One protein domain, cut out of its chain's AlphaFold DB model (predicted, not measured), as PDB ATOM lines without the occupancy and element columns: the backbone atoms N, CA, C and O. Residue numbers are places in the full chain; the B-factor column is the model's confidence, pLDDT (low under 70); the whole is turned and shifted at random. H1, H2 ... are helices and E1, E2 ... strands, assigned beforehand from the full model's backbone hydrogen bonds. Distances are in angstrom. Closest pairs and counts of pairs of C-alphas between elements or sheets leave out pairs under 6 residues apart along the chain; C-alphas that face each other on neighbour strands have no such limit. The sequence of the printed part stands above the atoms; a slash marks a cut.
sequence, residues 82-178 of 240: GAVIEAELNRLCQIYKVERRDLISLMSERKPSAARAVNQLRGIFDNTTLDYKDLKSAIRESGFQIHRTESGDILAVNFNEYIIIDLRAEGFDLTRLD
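Overview. This is residues 82 to 178 of the 240 residues of an uncharacterized protein of Muribaculaceae bacterium Isolate-043 (Harlan) (UniProt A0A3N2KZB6). A small sheet of three strands, E1, E2 and E3, is the middle layer between two helices, with H1 over one face and the longer H2 over the other. H3 folds back from H2 as a helical hairpin and grazes the sheet, short H4 packs on H3, and a long link, residues 97 to 111, joins H1 to H2. The printed part has 97 residues with four named helices and three named strands, in the order H1 H2 H3 E1 E2 E3 H4; the class is mixed, helices and strands, and the sheet's order is E1 - E2 - E3, antiparallel throughout. It is compact, with a radius of gyration of the C-alphas of 13.6 A, but elongated in outline, spanning 44 by 28 by 22 A.

Arrangement. Look first at E1, residues 144 to 148, E2, residues 154 to 158, and E3, residues 163 to 166: they form a meander, each strand the antiparallel neighbour of the one before. Between E1 and E2, a hairpin, N 145 and O 157 are 2.8 A apart, within hydrogen-bond range. Between E2 and E3, also a hairpin, N 156 and O 165 are 2.8 A apart, within that range too. On one face find H1, residues 86 to 96, at a height over the sheet of 9.7 A; its closest C-alpha pair with E3 is Glu 88 and Ile 164, 6.7 A. It runs slantwise to the strands, at 57 degrees to E2 on the local plane. On the opposite face is H2, residues 112 to 126, at a height of 9.8 A and slantwise, at 53 degrees to E3 on the local plane; its closest C-alpha pair with E3 is Ala 114 and Ile 163, 6.3 A. With its residues 121 to 125 alone, H2 touches H3, residues 132 to 141, at a shallow tilt of 26 degrees, opposite ways; their closest C-alphas are those of Ile 124 and Ala 138, 6.9 A. H3 only grazes the sheet, with residues 136 to 140. H4, residues 174 to 177, is not on the sheet and only just touches H3, with 3 pairs of C-alphas within 8 A, the closest those of Tyr 132 and Arg 176, 6.4 A. Every O i to N i+4 pair is within hydrogen-bond range in H1 and H3, and 10 of 11 in H2; H4 is too short for such a pair, and its 1 pair of O i to N i+3 is within range.

Along the chain. Find C-alpha 144 at (-2.570, 40.981, -23.321), where E1 begins; from there it runs 13.0 A to C-alpha 148, and E2 measures 13.4 A from C-alpha 154 to 158. E3 measures 10.2 A. Find C-alpha 112 at (11.175, 34.138, -16.338), where H2 begins its 22.0 A; H1 measures 15.2 A and H3 14.3 A. H4 ends at C-alpha 177, (-3.880, 54.383, -22.882), 5.4 A from C-alpha 174.

Size, cuts and confidence. The two C-alphas farthest apart are those of Asp 102 and Thr 129, 44.5 A. The printed part has no cut, and its one long link is H1 to H2. Mean pLDDT of the printed part is 83.3, and no printed residue is under 70.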
ATOM      1  N   GLY A  82       1.572  33.379 -10.905       81.81
ATOM      2  CA  GLY A  82       2.730  33.753 -10.105       81.81
ATOM      3  C   GLY A  82       2.741  35.225  -9.713       81.81
ATOM      4  O   GLY A  82       3.740  35.911  -9.921       81.81
ATOM      5  N   ALA A  83       1.614  35.717  -9.190       83.06
ATOM      6  CA  ALA A  83       1.501  37.087  -8.704       83.06
ATOM      7  C   ALA A  83       2.523  37.349  -7.587       83.06
ATOM      8  O   ALA A  83       2.627  36.571  -6.634       83.06
ATOM      9  N   VAL A  84       3.253  38.457  -7.711       83.88
ATOM     10  CA  VAL A  84       4.267  38.885  -6.731       83.88
ATOM     11  C   VAL A  84       3.711  39.995  -5.842       83.88
ATOM     12  O   VAL A  84       4.101  40.125  -4.685       83.88
ATOM     13  N   ILE A  85       2.765  40.780  -6.364       83.81
ATOM     14  CA  ILE A  85       2.187  41.939  -5.680       83.81
ATOM     15  C   ILE A  85       0.746  41.634  -5.254       83.81
ATOM     16  O   ILE A  85      -0.026  41.015  -5.987       83.81
ATOM     17  N   GLU A  86       0.331  42.139  -4.091       83.38
ATOM     18  CA  GLU A  86      -1.049  41.997  -3.602       83.38
ATOM     19  C   GLU A  86      -2.096  42.579  -4.565       83.38
ATOM     20  O   GLU A  86      -3.188  42.028  -4.694       83.38
ATOM     21  N   ALA A  87      -1.775  43.667  -5.272       82.75
ATOM     22  CA  ALA A  87      -2.653  44.272  -6.275       82.75
ATOM     23  C   ALA A  87      -2.922  43.324  -7.458       82.75
ATOM     24  O   ALA A  87      -4.066  43.204  -7.911       82.75
ATOM     25  N   GLU A  88      -1.890  42.607  -7.916       85.94
ATOM     26  CA  GLU A  88      -1.993  41.583  -8.962       85.94
ATOM     27  C   GLU A  88      -2.892  40.432  -8.479       85.94
ATOM     28  O   GLU A  88      -3.852  40.058  -9.160       85.94
ATOM     29  N   LEU A  89      -2.650  39.930  -7.260       86.38
ATOM     30  CA  LEU A  89      -3.439  38.853  -6.654       86.38
ATOM     31  C   LEU A  89      -4.902  39.261  -6.453       86.38
ATOM     32  O   LEU A  89      -5.807  38.506  -6.809       86.38
ATOM     33  N   ASN A  90      -5.156  40.455  -5.916       86.94
ATOM     34  CA  ASN A  90      -6.504  40.973  -5.697       86.94
ATOM     35  C   ASN A  90      -7.261  41.061  -7.026       86.94
ATOM     36  O   ASN A  90      -8.397  40.589  -7.128       86.94
ATOM     37  N   ARG A  91      -6.610  41.563  -8.083       86.00
ATOM     38  CA  ARG A  91      -7.234  41.617  -9.403       86.00
ATOM     39  C   ARG A  91      -7.553  40.230  -9.953       86.00
ATOM     40  O   ARG A  91      -8.646  40.030 -10.480       86.00
ATOM     41  N   LEU A  92      -6.643  39.269  -9.819       87.94
ATOM     42  CA  LEU A  92      -6.895  37.891 -10.240       87.94
ATOM     43  C   LEU A  92      -8.055  37.265  -9.449       87.94
ATOM     44  O   LEU A  92      -8.936  36.651 -10.048       87.94
ATOM     45  N   CYS A  93      -8.138  37.507  -8.138       88.06
ATOM     46  CA  CYS A  93      -9.266  37.063  -7.314       88.06
ATOM     47  C   CYS A  93     -10.600  37.655  -7.790       88.06
ATOM     48  O   CYS A  93     -11.594  36.929  -7.868       88.06
ATOM     49  N   GLN A  94     -10.624  38.940  -8.165       88.25
ATOM     50  CA  GLN A  94     -11.803  39.584  -8.756       88.25
ATOM     51  C   GLN A  94     -12.196  38.940 -10.094       88.25
ATOM     52  O   GLN A  94     -13.373  38.663 -10.321       88.25
ATOM     53  N   ILE A  95     -11.222  38.665 -10.971       86.88
ATOM     54  CA  ILE A  95     -11.463  38.062 -12.293       86.88
ATOM     55  C   ILE A  95     -12.042  36.647 -12.156       86.88
ATOM     56  O   ILE A  95     -13.018  36.307 -12.827       86.88
ATOM     57  N   TYR A  96     -11.470  35.828 -11.273       86.06
ATOM     58  CA  TYR A  96     -11.873  34.432 -11.084       86.06
ATOM     59  C   TYR A  96     -12.992  34.236 -10.052       86.06
ATOM     60  O   TYR A  96     -13.454  33.108  -9.870       86.06
ATOM     61  N   LYS A  97     -13.472  35.311  -9.411       87.81
ATOM     62  CA  LYS A  97     -14.512  35.278  -8.368       87.81
ATOM     63  C   LYS A  97     -14.148  34.308  -7.240       87.81
ATOM     64  O   LYS A  97     -14.887  33.365  -6.951       87.81
ATOM     65  N   VAL A  98     -12.964  34.505  -6.662       84.12
ATOM     66  CA  VAL A  98     -12.476  33.736  -5.511       84.12
ATOM     67  C   VAL A  98     -12.483  34.637  -4.281       84.12
ATOM     68  O   VAL A  98     -11.774  35.637  -4.234       84.12
ATOM     69  N   GLU A  99     -13.297  34.282  -3.286       75.88
ATOM     70  CA  GLU A  99     -13.473  35.081  -2.064       75.88
ATOM     71  C   GLU A  99     -12.351  34.853  -1.041       75.88
ATOM     72  O   GLU A  99     -11.914  35.777  -0.358       75.88
ATOM     73  N   ARG A 100     -11.845  33.617  -0.947       71.56
ATOM     74  CA  ARG A 100     -10.863  33.216   0.072       71.56
ATOM     75  C   ARG A 100      -9.436  33.400  -0.433       71.56
ATOM     76  O   ARG A 100      -8.840  32.471  -0.976       71.56
ATOM     77  N   ARG A 101      -8.916  34.608  -0.215       73.19
ATOM     78  CA  ARG A 101      -7.546  35.033  -0.550       73.19
ATOM     79  C   ARG A 101      -6.483  34.301   0.260       73.19
ATOM     80  O   ARG A 101      -5.421  34.016  -0.271       73.19
ATOM     81  N   ASP A 102      -6.810  33.922   1.492       74.62
ATOM     82  CA  ASP A 102      -5.886  33.272   2.433       74.62
ATOM     83  C   ASP A 102      -5.343  31.927   1.930       74.62
ATOM     84  O   ASP A 102      -4.351  31.419   2.442       74.62
ATOM     85  N   LEU A 103      -6.007  31.320   0.939       71.88
ATOM     86  CA  LEU A 103      -5.547  30.071   0.343       71.88
ATOM     87  C   LEU A 103      -4.527  30.270  -0.778       71.88
ATOM     88  O   LEU A 103      -3.936  29.281  -1.202       71.88
ATOM     89  N   ILE A 104      -4.330  31.490  -1.274       78.88
ATOM     90  CA  ILE A 104      -3.472  31.764  -2.428       78.88
ATOM     91  C   ILE A 104      -2.130  32.268  -1.915       78.88
ATOM     92  O   ILE A 104      -2.059  33.255  -1.186       78.88
ATOM     93  N   SER A 105      -1.056  31.583  -2.299       78.25
ATOM     94  CA  SER A 105       0.300  32.003  -1.941       78.25
ATOM     95  C   SER A 105       0.844  33.001  -2.962       78.25
ATOM     96  O   SER A 105       0.758  32.769  -4.167       78.25
ATOM     97  N   LEU A 106       1.415  34.106  -2.476       81.75
ATOM     98  CA  LEU A 106       2.206  35.016  -3.305       81.75
ATOM     99  C   LEU A 106       3.524  34.342  -3.686       81.75
ATOM    100  O   LEU A 106       4.134  33.646  -2.871       81.75
ATOM    101  N   MET A 107       3.976  34.565  -4.917       78.06
ATOM    102  CA  MET A 107       5.294  34.106  -5.344       78.06
ATOM    103  C   MET A 107       6.373  35.101  -4.919       78.06
ATOM    104  O   MET A 107       6.192  36.312  -5.019       78.06
ATOM    105  N   SER A 108       7.521  34.588  -4.470       73.44
ATOM    106  CA  SER A 108       8.678  35.425  -4.120       73.44
ATOM    107  C   SER A 108       9.383  36.006  -5.347       73.44
ATOM    108  O   SER A 108       9.989  37.068  -5.255       73.44
ATOM    109  N   GLU A 109       9.301  35.327  -6.494       76.75
ATOM    110  CA  GLU A 109       9.981  35.722  -7.727       76.75
ATOM    111  C   GLU A 109       9.025  35.696  -8.918       76.75
ATOM    112  O   GLU A 109       8.149  34.832  -9.022       76.75
ATOM    113  N   ARG A 110       9.215  36.640  -9.848       78.12
ATOM    114  CA  ARG A 110       8.467  36.654 -11.106       78.12
ATOM    115  C   ARG A 110       8.910  35.511 -12.003       78.12
ATOM    116  O   ARG A 110      10.084  35.156 -12.072       78.12
ATOM    117  N   LYS A 111       7.960  34.992 -12.779       82.06
ATOM    118  CA  LYS A 111       8.254  34.004 -13.815       82.06
ATOM    119  C   LYS A 111       9.279  34.545 -14.821       82.06
ATOM    120  O   LYS A 111       9.170  35.702 -15.228       82.06
ATOM    121  N   PRO A 112      10.198  33.709 -15.334       81.38
ATOM    122  CA  PRO A 112      11.175  34.138 -16.338       81.38
ATOM    123  C   PRO A 112      10.508  34.621 -17.638       81.38
ATOM    124  O   PRO A 112      11.029  35.503 -18.318       81.38
ATOM    125  N   SER A 113       9.318  34.101 -17.963       84.62
ATOM    126  CA  SER A 113       8.507  34.566 -19.096       84.62
ATOM    127  C   SER A 113       8.027  36.014 -18.941       84.62
ATOM    128  O   SER A 113       7.828  36.694 -19.947       84.62
ATOM    129  N   ALA A 114       7.915  36.526 -17.710       83.25
ATOM    130  CA  ALA A 114       7.486  37.895 -17.452       83.25
ATOM    131  C   ALA A 114       8.474  38.922 -18.030       83.25
ATOM    132  O   ALA A 114       8.044  39.922 -18.595       83.25
ATOM    133  N   ALA A 115       9.785  38.659 -17.984       86.12
ATOM    134  CA  ALA A 115      10.789  39.562 -18.559       86.12
ATOM    135  C   ALA A 115      10.624  39.709 -20.083       86.12
ATOM    136  O   ALA A 115      10.673  40.812 -20.629       86.12
ATOM    137  N   ARG A 116      10.362  38.594 -20.778       90.00
ATOM    138  CA  ARG A 116      10.062  38.598 -22.216       90.00
ATOM    139  C   ARG A 116       8.776  39.374 -22.513       90.00
ATOM    140  O   ARG A 116       8.764  40.180 -23.440       90.00
ATOM    141  N   ALA A 117       7.730  39.148 -21.722       88.44
ATOM    142  CA  ALA A 117       6.453  39.843 -21.842       88.44
ATOM    143  C   ALA A 117       6.589  41.363 -21.648       88.44
ATOM    144  O   ALA A 117       6.052  42.134 -22.442       88.44
ATOM    145  N   VAL A 118       7.363  41.807 -20.651       88.50
ATOM    146  CA  VAL A 118       7.657  43.232 -20.432       88.50
ATOM    147  C   VAL A 118       8.371  43.829 -21.642       88.50
ATOM    148  O   VAL A 118       7.970  44.888 -22.112       88.50
ATOM    149  N   ASN A 119       9.376  43.147 -22.200       89.31
ATOM    150  CA  ASN A 119      10.083  43.628 -23.393       89.31
ATOM    151  C   ASN A 119       9.166  43.726 -24.620       89.31
ATOM    152  O   ASN A 119       9.256  44.687 -25.385       89.31
ATOM    153  N   GLN A 120       8.255  42.767 -24.796       89.06
ATOM    154  CA  GLN A 120       7.259  42.806 -25.867       89.06
ATOM    155  C   GLN A 120       6.303  43.992 -25.705       89.06
ATOM    156  O   GLN A 120       6.050  44.712 -26.670       89.06
ATOM    157  N   LEU A 121       5.810  44.228 -24.485       88.81
ATOM    158  CA  LEU A 121       4.976  45.387 -24.186       88.81
ATOM    159  C   LEU A 121       5.752  46.693 -24.392       88.81
ATOM    160  O   LEU A 121       5.212  47.602 -25.013       88.81
ATOM    161  N   ARG A 122       7.020  46.786 -23.970       88.25
ATOM    162  CA  ARG A 122       7.868  47.970 -24.216       88.25
ATOM    163  C   ARG A 122       7.974  48.275 -25.703       88.25
ATOM    164  O   ARG A 122       7.654  49.386 -26.101       88.25
ATOM    165  N   GLY A 123       8.257  47.275 -26.538       86.50
ATOM    166  CA  GLY A 123       8.287  47.459 -27.992       86.50
ATOM    167  C   GLY A 123       6.981  48.028 -28.563       86.50
ATOM    168  O   GLY A 123       7.014  48.882 -29.442       86.50
ATOM    169  N   ILE A 124       5.824  47.614 -28.038       86.75
ATOM    170  CA  ILE A 124       4.516  48.141 -28.459       86.75
ATOM    171  C   ILE A 124       4.304  49.582 -27.962       86.75
ATOM    172  O   ILE A 124       3.832  50.428 -28.720       86.75
ATOM    173  N   PHE A 125       4.669  49.874 -26.712       83.56
ATOM    174  CA  PHE A 125       4.524  51.201 -26.105       83.56
ATOM    175  C   PHE A 125       5.533  52.234 -26.618       83.56
ATOM    176  O   PHE A 125       5.215  53.420 -26.601       83.56
ATOM    177  N   ASP A 126       6.698  51.821 -27.113       84.12
ATOM    178  CA  ASP A 126       7.719  52.718 -27.672       84.12
ATOM    179  C   ASP A 126       7.403  53.109 -29.129       84.12
ATOM    180  O   ASP A 126       7.849  54.148 -29.628       84.12
ATOM    181  N   ASN A 127       6.552  52.331 -29.812       81.38
ATOM    182  CA  ASN A 127       6.083  52.636 -31.162       81.38
ATOM    183  C   ASN A 127       5.191  53.884 -31.150       81.38
ATOM    184  O   ASN A 127       3.976  53.828 -30.945       81.38
ATOM    185  N   THR A 128       5.806  55.046 -31.354       71.75
ATOM    186  CA  THR A 128       5.146  56.365 -31.325       71.75
ATOM    187  C   THR A 128       4.209  56.579 -32.522       71.75
ATOM    188  O   THR A 128       3.356  57.460 -32.496       71.75
ATOM    189  N   THR A 129       4.315  55.739 -33.554       73.38
ATOM    190  CA  THR A 129       3.465  55.764 -34.754       73.38
ATOM    191  C   THR A 129       2.053  55.224 -34.528       73.38
ATOM    192  O   THR A 129       1.184  55.462 -35.360       73.38
ATOM    193  N   LEU A 130       1.820  54.486 -33.439       74.12
ATOM    194  CA  LEU A 130       0.528  53.863 -33.163       74.12
ATOM    195  C   LEU A 130      -0.425  54.847 -32.478       74.12
ATOM    196  O   LEU A 130      -0.152  55.332 -31.371       74.12
ATOM    197  N   ASP A 131      -1.578  55.067 -33.105       78.06
ATOM    198  CA  ASP A 131      -2.722  55.719 -32.474       78.06
ATOM    199  C   ASP A 131      -3.261  54.870 -31.309       78.06
ATOM    200  O   ASP A 131      -3.007  53.671 -31.208       78.06
ATOM    201  N   TYR A 132      -4.075  55.468 -30.430       78.75
ATOM    202  CA  TYR A 132      -4.672  54.770 -29.276       78.75
ATOM    203  C   TYR A 132      -5.374  53.451 -29.656       78.75
ATOM    204  O   TYR A 132      -5.280  52.455 -28.934       78.75
ATOM    205  N   LYS A 133      -6.095  53.435 -30.785       81.00
ATOM    206  CA  LYS A 133      -6.799  52.232 -31.252       81.00
ATOM    207  C   LYS A 133      -5.820  51.144 -31.680       81.00
ATOM    208  O   LYS A 133      -5.991  50.005 -31.259       81.00
ATOM    209  N   ASP A 134      -4.793  51.506 -32.440       84.75
ATOM    210  CA  ASP A 134      -3.814  50.559 -32.972       84.75
ATOM    211  C   ASP A 134      -2.899  50.028 -31.870       84.75
ATOM    212  O   ASP A 134      -2.612  48.836 -31.831       84.75
ATOM    213  N   LEU A 135      -2.546  50.871 -30.893       84.56
ATOM    214  CA  LEU A 135      -1.838  50.457 -29.685       84.56
ATOM    215  C   LEU A 135      -2.636  49.390 -28.924       84.56
ATOM    216  O   LEU A 135      -2.109  48.338 -28.567       84.56
ATOM    217  N   LYS A 136      -3.935  49.625 -28.699       83.94
ATOM    218  CA  LYS A 136      -4.800  48.663 -28.004       83.94
ATOM    219  C   LYS A 136      -4.988  47.371 -28.803       83.94
ATOM    220  O   LYS A 136      -5.075  46.303 -28.194       83.94
ATOM    221  N   SER A 137      -5.058  47.458 -30.130       86.06
ATOM    222  CA  SER A 137      -5.097  46.291 -31.015       86.06
ATOM    223  C   SER A 137      -3.803  45.484 -30.920       86.06
ATOM    224  O   SER A 137      -3.875  44.295 -30.636       86.06
ATOM    225  N   ALA A 138      -2.635  46.125 -30.990       87.69
ATOM    226  CA  ALA A 138      -1.334  45.465 -30.854       87.69
ATOM    227  C   ALA A 138      -1.155  44.772 -29.485       87.69
ATOM    228  O   ALA A 138      -0.644  43.652 -29.393       87.69
ATOM    229  N   ILE A 139      -1.632  45.394 -28.399       88.75
ATOM    230  CA  ILE A 139      -1.636  44.775 -27.060       88.75
ATOM    231  C   ILE A 139      -2.542  43.530 -27.037       88.75
ATOM    232  O   ILE A 139      -2.182  42.503 -26.466       88.75
ATOM    233  N   ARG A 140      -3.701  43.573 -27.700       87.81
ATOM    234  CA  ARG A 140      -4.596  42.409 -27.799       87.81
ATOM    235  C   ARG A 140      -4.033  41.302 -28.686       87.81
ATOM    236  O   ARG A 140      -4.190  40.134 -28.348       87.81
ATOM    237  N   GLU A 141      -3.377  41.656 -29.784       88.62
ATOM    238  CA  GLU A 141      -2.718  40.717 -30.700       88.62
ATOM    239  C   GLU A 141      -1.541  39.998 -30.035       88.62
ATOM    240  O   GLU A 141      -1.323  38.815 -30.276       88.62
ATOM    241  N   SER A 142      -0.839  40.674 -29.122       86.31
ATOM    242  CA  SER A 142       0.164  40.045 -28.252       86.31
ATOM    243  C   SER A 142      -0.432  39.187 -27.126       86.31
ATOM    244  O   SER A 142       0.314  38.573 -26.367       86.31
ATOM    245  N   GLY A 143      -1.763  39.099 -27.025       88.62
ATOM    246  CA  GLY A 143      -2.471  38.272 -26.045       88.62
ATOM    247  C   GLY A 143      -2.726  38.954 -24.700       88.62
ATOM    248  O   GLY A 143      -3.286  38.327 -23.798       88.62
ATOM    249  N   PHE A 144      -2.363  40.230 -24.553       91.00
ATOM    250  CA  PHE A 144      -2.570  40.981 -23.321       91.00
ATOM    251  C   PHE A 144      -3.934  41.673 -23.298       91.00
ATOM    252  O   PHE A 144      -4.426  42.244 -24.276       91.00
ATOM    253  N   GLN A 145      -4.544  41.670 -22.120       88.69
ATOM    254  CA  GLN A 145      -5.741  42.430 -21.805       88.69
ATOM    255  C   GLN A 145      -5.407  43.474 -20.746       88.69
ATOM    256  O   GLN A 145      -4.767  43.174 -19.742       88.69
ATOM    257  N   ILE A 146      -5.846  44.711 -20.973       89.44
ATOM    258  CA  ILE A 146      -5.624  45.815 -20.039       89.44
ATOM    259  C   ILE A 146      -6.795  45.877 -19.067       89.44
ATOM    260  O   ILE A 146      -7.947  46.052 -19.470       89.44
ATOM    261  N   HIS A 147      -6.482  45.783 -17.784       86.12
ATOM    262  CA  HIS A 147      -7.419  45.820 -16.680       86.12
ATOM    263  C   HIS A 147      -7.104  47.015 -15.785       86.12
ATOM    264  O   HIS A 147      -5.991  47.157 -15.297       86.12
ATOM    265  N   ARG A 148      -8.107  47.862 -15.546       86.00
ATOM    266  CA  ARG A 148      -8.026  48.939 -14.553       86.00
ATOM    267  C   ARG A 148      -8.607  48.437 -13.229       86.00
ATOM    268  O   ARG A 148      -9.702  47.861 -13.227       86.00
ATOM    269  N   THR A 149      -7.856  48.604 -12.148       79.31
ATOM    270  CA  THR A 149      -8.275  48.291 -10.774       79.31
ATOM    271  C   THR A 149      -9.035  49.481 -10.181       79.31
ATOM    272  O   THR A 149      -8.896  50.607 -10.654       79.31
ATOM    273  N   GLU A 150      -9.843  49.250  -9.144       74.62
ATOM    274  CA  GLU A 150     -10.572  50.306  -8.417       74.62
ATOM    275  C   GLU A 150      -9.630  51.370  -7.832       74.62
ATOM    276  O   GLU A 150      -9.948  52.554  -7.846       74.62
ATOM    277  N   SER A 151      -8.431  50.957  -7.413       73.75
ATOM    278  CA  SER A 151      -7.355  51.827  -6.919       73.75
ATOM    279  C   SER A 151      -6.700  52.698  -8.004       73.75
ATOM    280  O   SER A 151      -5.860  53.537  -7.691       73.75
ATOM    281  N   GLY A 152      -7.071  52.514  -9.277       75.00
ATOM    282  CA  GLY A 152      -6.511  53.244 -10.416       75.00
ATOM    283  C   GLY A 152      -5.282  52.594 -11.056       75.00
ATOM    284  O   GLY A 152      -4.796  53.099 -12.066       75.00
ATOM    285  N   ASP A 153      -4.800  51.469 -10.525       81.25
ATOM    286  CA  ASP A 153      -3.667  50.748 -11.110       81.25
ATOM    287  C   ASP A 153      -4.060  50.061 -12.421       81.25
ATOM    288  O   ASP A 153      -5.186  49.571 -12.589       81.25
ATOM    289  N   ILE A 154      -3.126  50.046 -13.373       86.81
ATOM    290  CA  ILE A 154      -3.339  49.500 -14.713       86.81
ATOM    291  C   ILE A 154      -2.494  48.241 -14.863       86.81
ATOM    292  O   ILE A 154      -1.270  48.293 -14.945       86.81
ATOM    293  N   LEU A 155      -3.178  47.106 -14.930       87.88
ATOM    294  CA  LEU A 155      -2.576  45.784 -15.013       87.88
ATOM    295  C   LEU A 155      -2.753  45.225 -16.427       87.88
ATOM    296  O   LEU A 155      -3.847  45.275 -16.995       87.88
ATOM    297  N   ALA A 156      -1.687  44.669 -16.993       89.75
ATOM    298  CA  ALA A 156      -1.729  43.881 -18.216       89.75
ATOM    299  C   ALA A 156      -1.763  42.392 -17.858       89.75
ATOM    300  O   ALA A 156      -0.890  41.898 -17.148       89.75
ATOM    301  N   VAL A 157      -2.772  41.676 -18.352       90.81
ATOM    302  CA  VAL A 157      -2.987  40.253 -18.059       90.81
ATOM    303  C   VAL A 157      -2.959  39.457 -19.356       90.81
ATOM    304  O   VAL A 157      -3.736  39.732 -20.268       90.81
ATOM    305  N   ASN A 158      -2.091  38.454 -19.430       91.44
ATOM    306  CA  ASN A 158      -2.087  37.447 -20.482       91.44
ATOM    307  C   ASN A 158      -2.573  36.117 -19.896       91.44
ATOM    308  O   ASN A 158      -1.877  35.469 -19.115       91.44
ATOM    309  N   PHE A 159      -3.785  35.721 -20.280       87.75
ATOM    310  CA  PHE A 159      -4.430  34.495 -19.803       87.75
ATOM    311  C   PHE A 159      -3.858  33.220 -20.429       87.75
ATOM    312  O   PHE A 159      -4.048  32.145 -19.872       87.75
ATOM    313  N   ASN A 160      -3.176  33.327 -21.572       87.44
ATOM    314  CA  ASN A 160      -2.624  32.171 -22.275       87.44
ATOM    315  C   ASN A 160      -1.283  31.751 -21.666       87.44
ATOM    316  O   ASN A 160      -1.036  30.566 -21.469       87.44
ATOM    317  N   GLU A 161      -0.429  32.727 -21.355       86.81
ATOM    318  CA  GLU A 161       0.890  32.488 -20.754       86.81
ATOM    319  C   GLU A 161       0.872  32.542 -19.219       86.81
ATOM    320  O   GLU A 161       1.896  32.282 -18.584       86.81
ATOM    321  N   TYR A 162      -0.283  32.860 -18.622       89.19
ATOM    322  CA  TYR A 162      -0.454  33.102 -17.188       89.19
ATOM    323  C   TYR A 162       0.552  34.134 -16.672       89.19
ATOM    324  O   TYR A 162       1.387  33.853 -15.813       89.19
ATOM    325  N   ILE A 163       0.501  35.332 -17.256       89.56
ATOM    326  CA  ILE A 163       1.373  36.453 -16.897       89.56
ATOM    327  C   ILE A 163       0.503  37.637 -16.494       89.56
ATOM    328  O   ILE A 163      -0.441  37.996 -17.200       89.56
ATOM    329  N   ILE A 164       0.842  38.256 -15.370       90.00
ATOM    330  CA  ILE A 164       0.278  39.528 -14.932       90.00
ATOM    331  C   ILE A 164       1.414  40.520 -14.705       90.00
ATOM    332  O   ILE A 164       2.445  40.171 -14.134       90.00
ATOM    333  N   ILE A 165       1.252  41.732 -15.227       88.44
ATOM    334  CA  ILE A 165       2.248  42.797 -15.137       88.44
ATOM    335  C   ILE A 165       1.543  44.070 -14.697       88.44
ATOM    336  O   ILE A 165       0.619  44.542 -15.366       88.44
ATOM    337  N   ASP A 166       2.015  44.654 -13.606       87.75
ATOM    338  CA  ASP A 166       1.680  46.028 -13.259       87.75
ATOM    339  C   ASP A 166       2.436  47.014 -14.160       87.75
ATOM    340  O   ASP A 166       3.654  47.174 -14.064       87.75
ATOM    341  N   LEU A 167       1.699  47.686 -15.049       86.50
ATOM    342  CA  LEU A 167       2.278  48.635 -15.999       86.50
ATOM    343  C   LEU A 167       2.814  49.890 -15.300       86.50
ATOM    344  O   LEU A 167       3.747  50.522 -15.795       86.50
ATOM    345  N   ARG A 168       2.245  50.263 -14.149       84.62
ATOM    346  CA  ARG A 168       2.697  51.424 -13.384       84.62
ATOM    347  C   ARG A 168       4.016  51.125 -12.685       84.62
ATOM    348  O   ARG A 168       4.929  51.944 -12.753       84.62
ATOM    349  N   ALA A 169       4.121  49.953 -12.057       81.62
ATOM    350  CA  ALA A 169       5.343  49.517 -11.382       81.62
ATOM    351  C   ALA A 169       6.521  49.348 -12.361       81.62
ATOM    352  O   ALA A 169       7.656  49.668 -12.023       81.62
ATOM    353  N   GLU A 170       6.246  48.913 -13.592       81.81
ATOM    354  CA  GLU A 170       7.252  48.766 -14.656       81.81
ATOM    355  C   GLU A 170       7.629  50.088 -15.359       81.81
ATOM    356  O   GLU A 170       8.525  50.113 -16.212       81.81
ATOM    357  N   GLY A 171       6.968  51.198 -15.012       79.94
ATOM    358  CA  GLY A 171       7.273  52.530 -15.538       79.94
ATOM    359  C   GLY A 171       6.790  52.780 -16.970       79.94
ATOM    360  O   GLY A 171       7.423  53.544 -17.695       79.94
ATOM    361  N   PHE A 172       5.697  52.140 -17.401       82.94
ATOM    362  CA  PHE A 172       5.094  52.424 -18.706       82.94
ATOM    363  C   PHE A 172       4.394  53.790 -18.724       82.94
ATOM    364  O   PHE A 172       3.764  54.196 -17.745       82.94
ATOM    365  N   ASP A 173       4.433  54.475 -19.870       76.81
ATOM    366  CA  ASP A 173       3.672  55.709 -20.070       76.81
ATOM    367  C   ASP A 173       2.182  55.401 -20.306       76.81
ATOM    368  O   ASP A 173       1.729  55.087 -21.412       76.81
ATOM    369  N   LEU A 174       1.408  55.489 -19.225       79.94
ATOM    370  CA  LEU A 174      -0.026  55.202 -19.204       79.94
ATOM    371  C   LEU A 174      -0.864  56.272 -19.922       79.94
ATOM    372  O   LEU A 174      -2.015  56.002 -20.262       79.94
ATOM    373  N   THR A 175      -0.305  57.455 -20.215       75.19
ATOM    374  CA  THR A 175      -1.047  58.546 -20.879       75.19
ATOM    375  C   THR A 175      -1.499  58.171 -22.291       75.19
ATOM    376  O   THR A 175      -2.510  58.676 -22.784       75.19
ATOM    377  N   ARG A 176      -0.784  57.238 -22.937       70.94
ATOM    378  CA  ARG A 176      -1.129  56.697 -24.261       70.94
ATOM    379  C   ARG A 176      -2.340  55.766 -24.238       70.94
ATOM    380  O   ARG A 176      -2.938  55.530 -25.284       70.94
ATOM    381  N   LEU A 177      -2.708  55.242 -23.067       75.25
ATOM    382  CA  LEU A 177      -3.880  54.383 -22.882       75.25
ATOM    383  C   LEU A 177      -5.158  55.164 -22.578       75.25
ATOM    384  O   LEU A 177      -6.230  54.556 -22.488       75.25
ATOM    385  N   ASP A 178      -5.071  56.480 -22.400       73.31
ATOM    386  CA  ASP A 178      -6.245  57.312 -22.204       73.31
ATOM    387  C   ASP A 178      -6.795  57.786 -23.544       73.31
ATOM    388  O   ASP A 178      -6.103  58.352 -24.393       73.31
TER     389      ASP A 178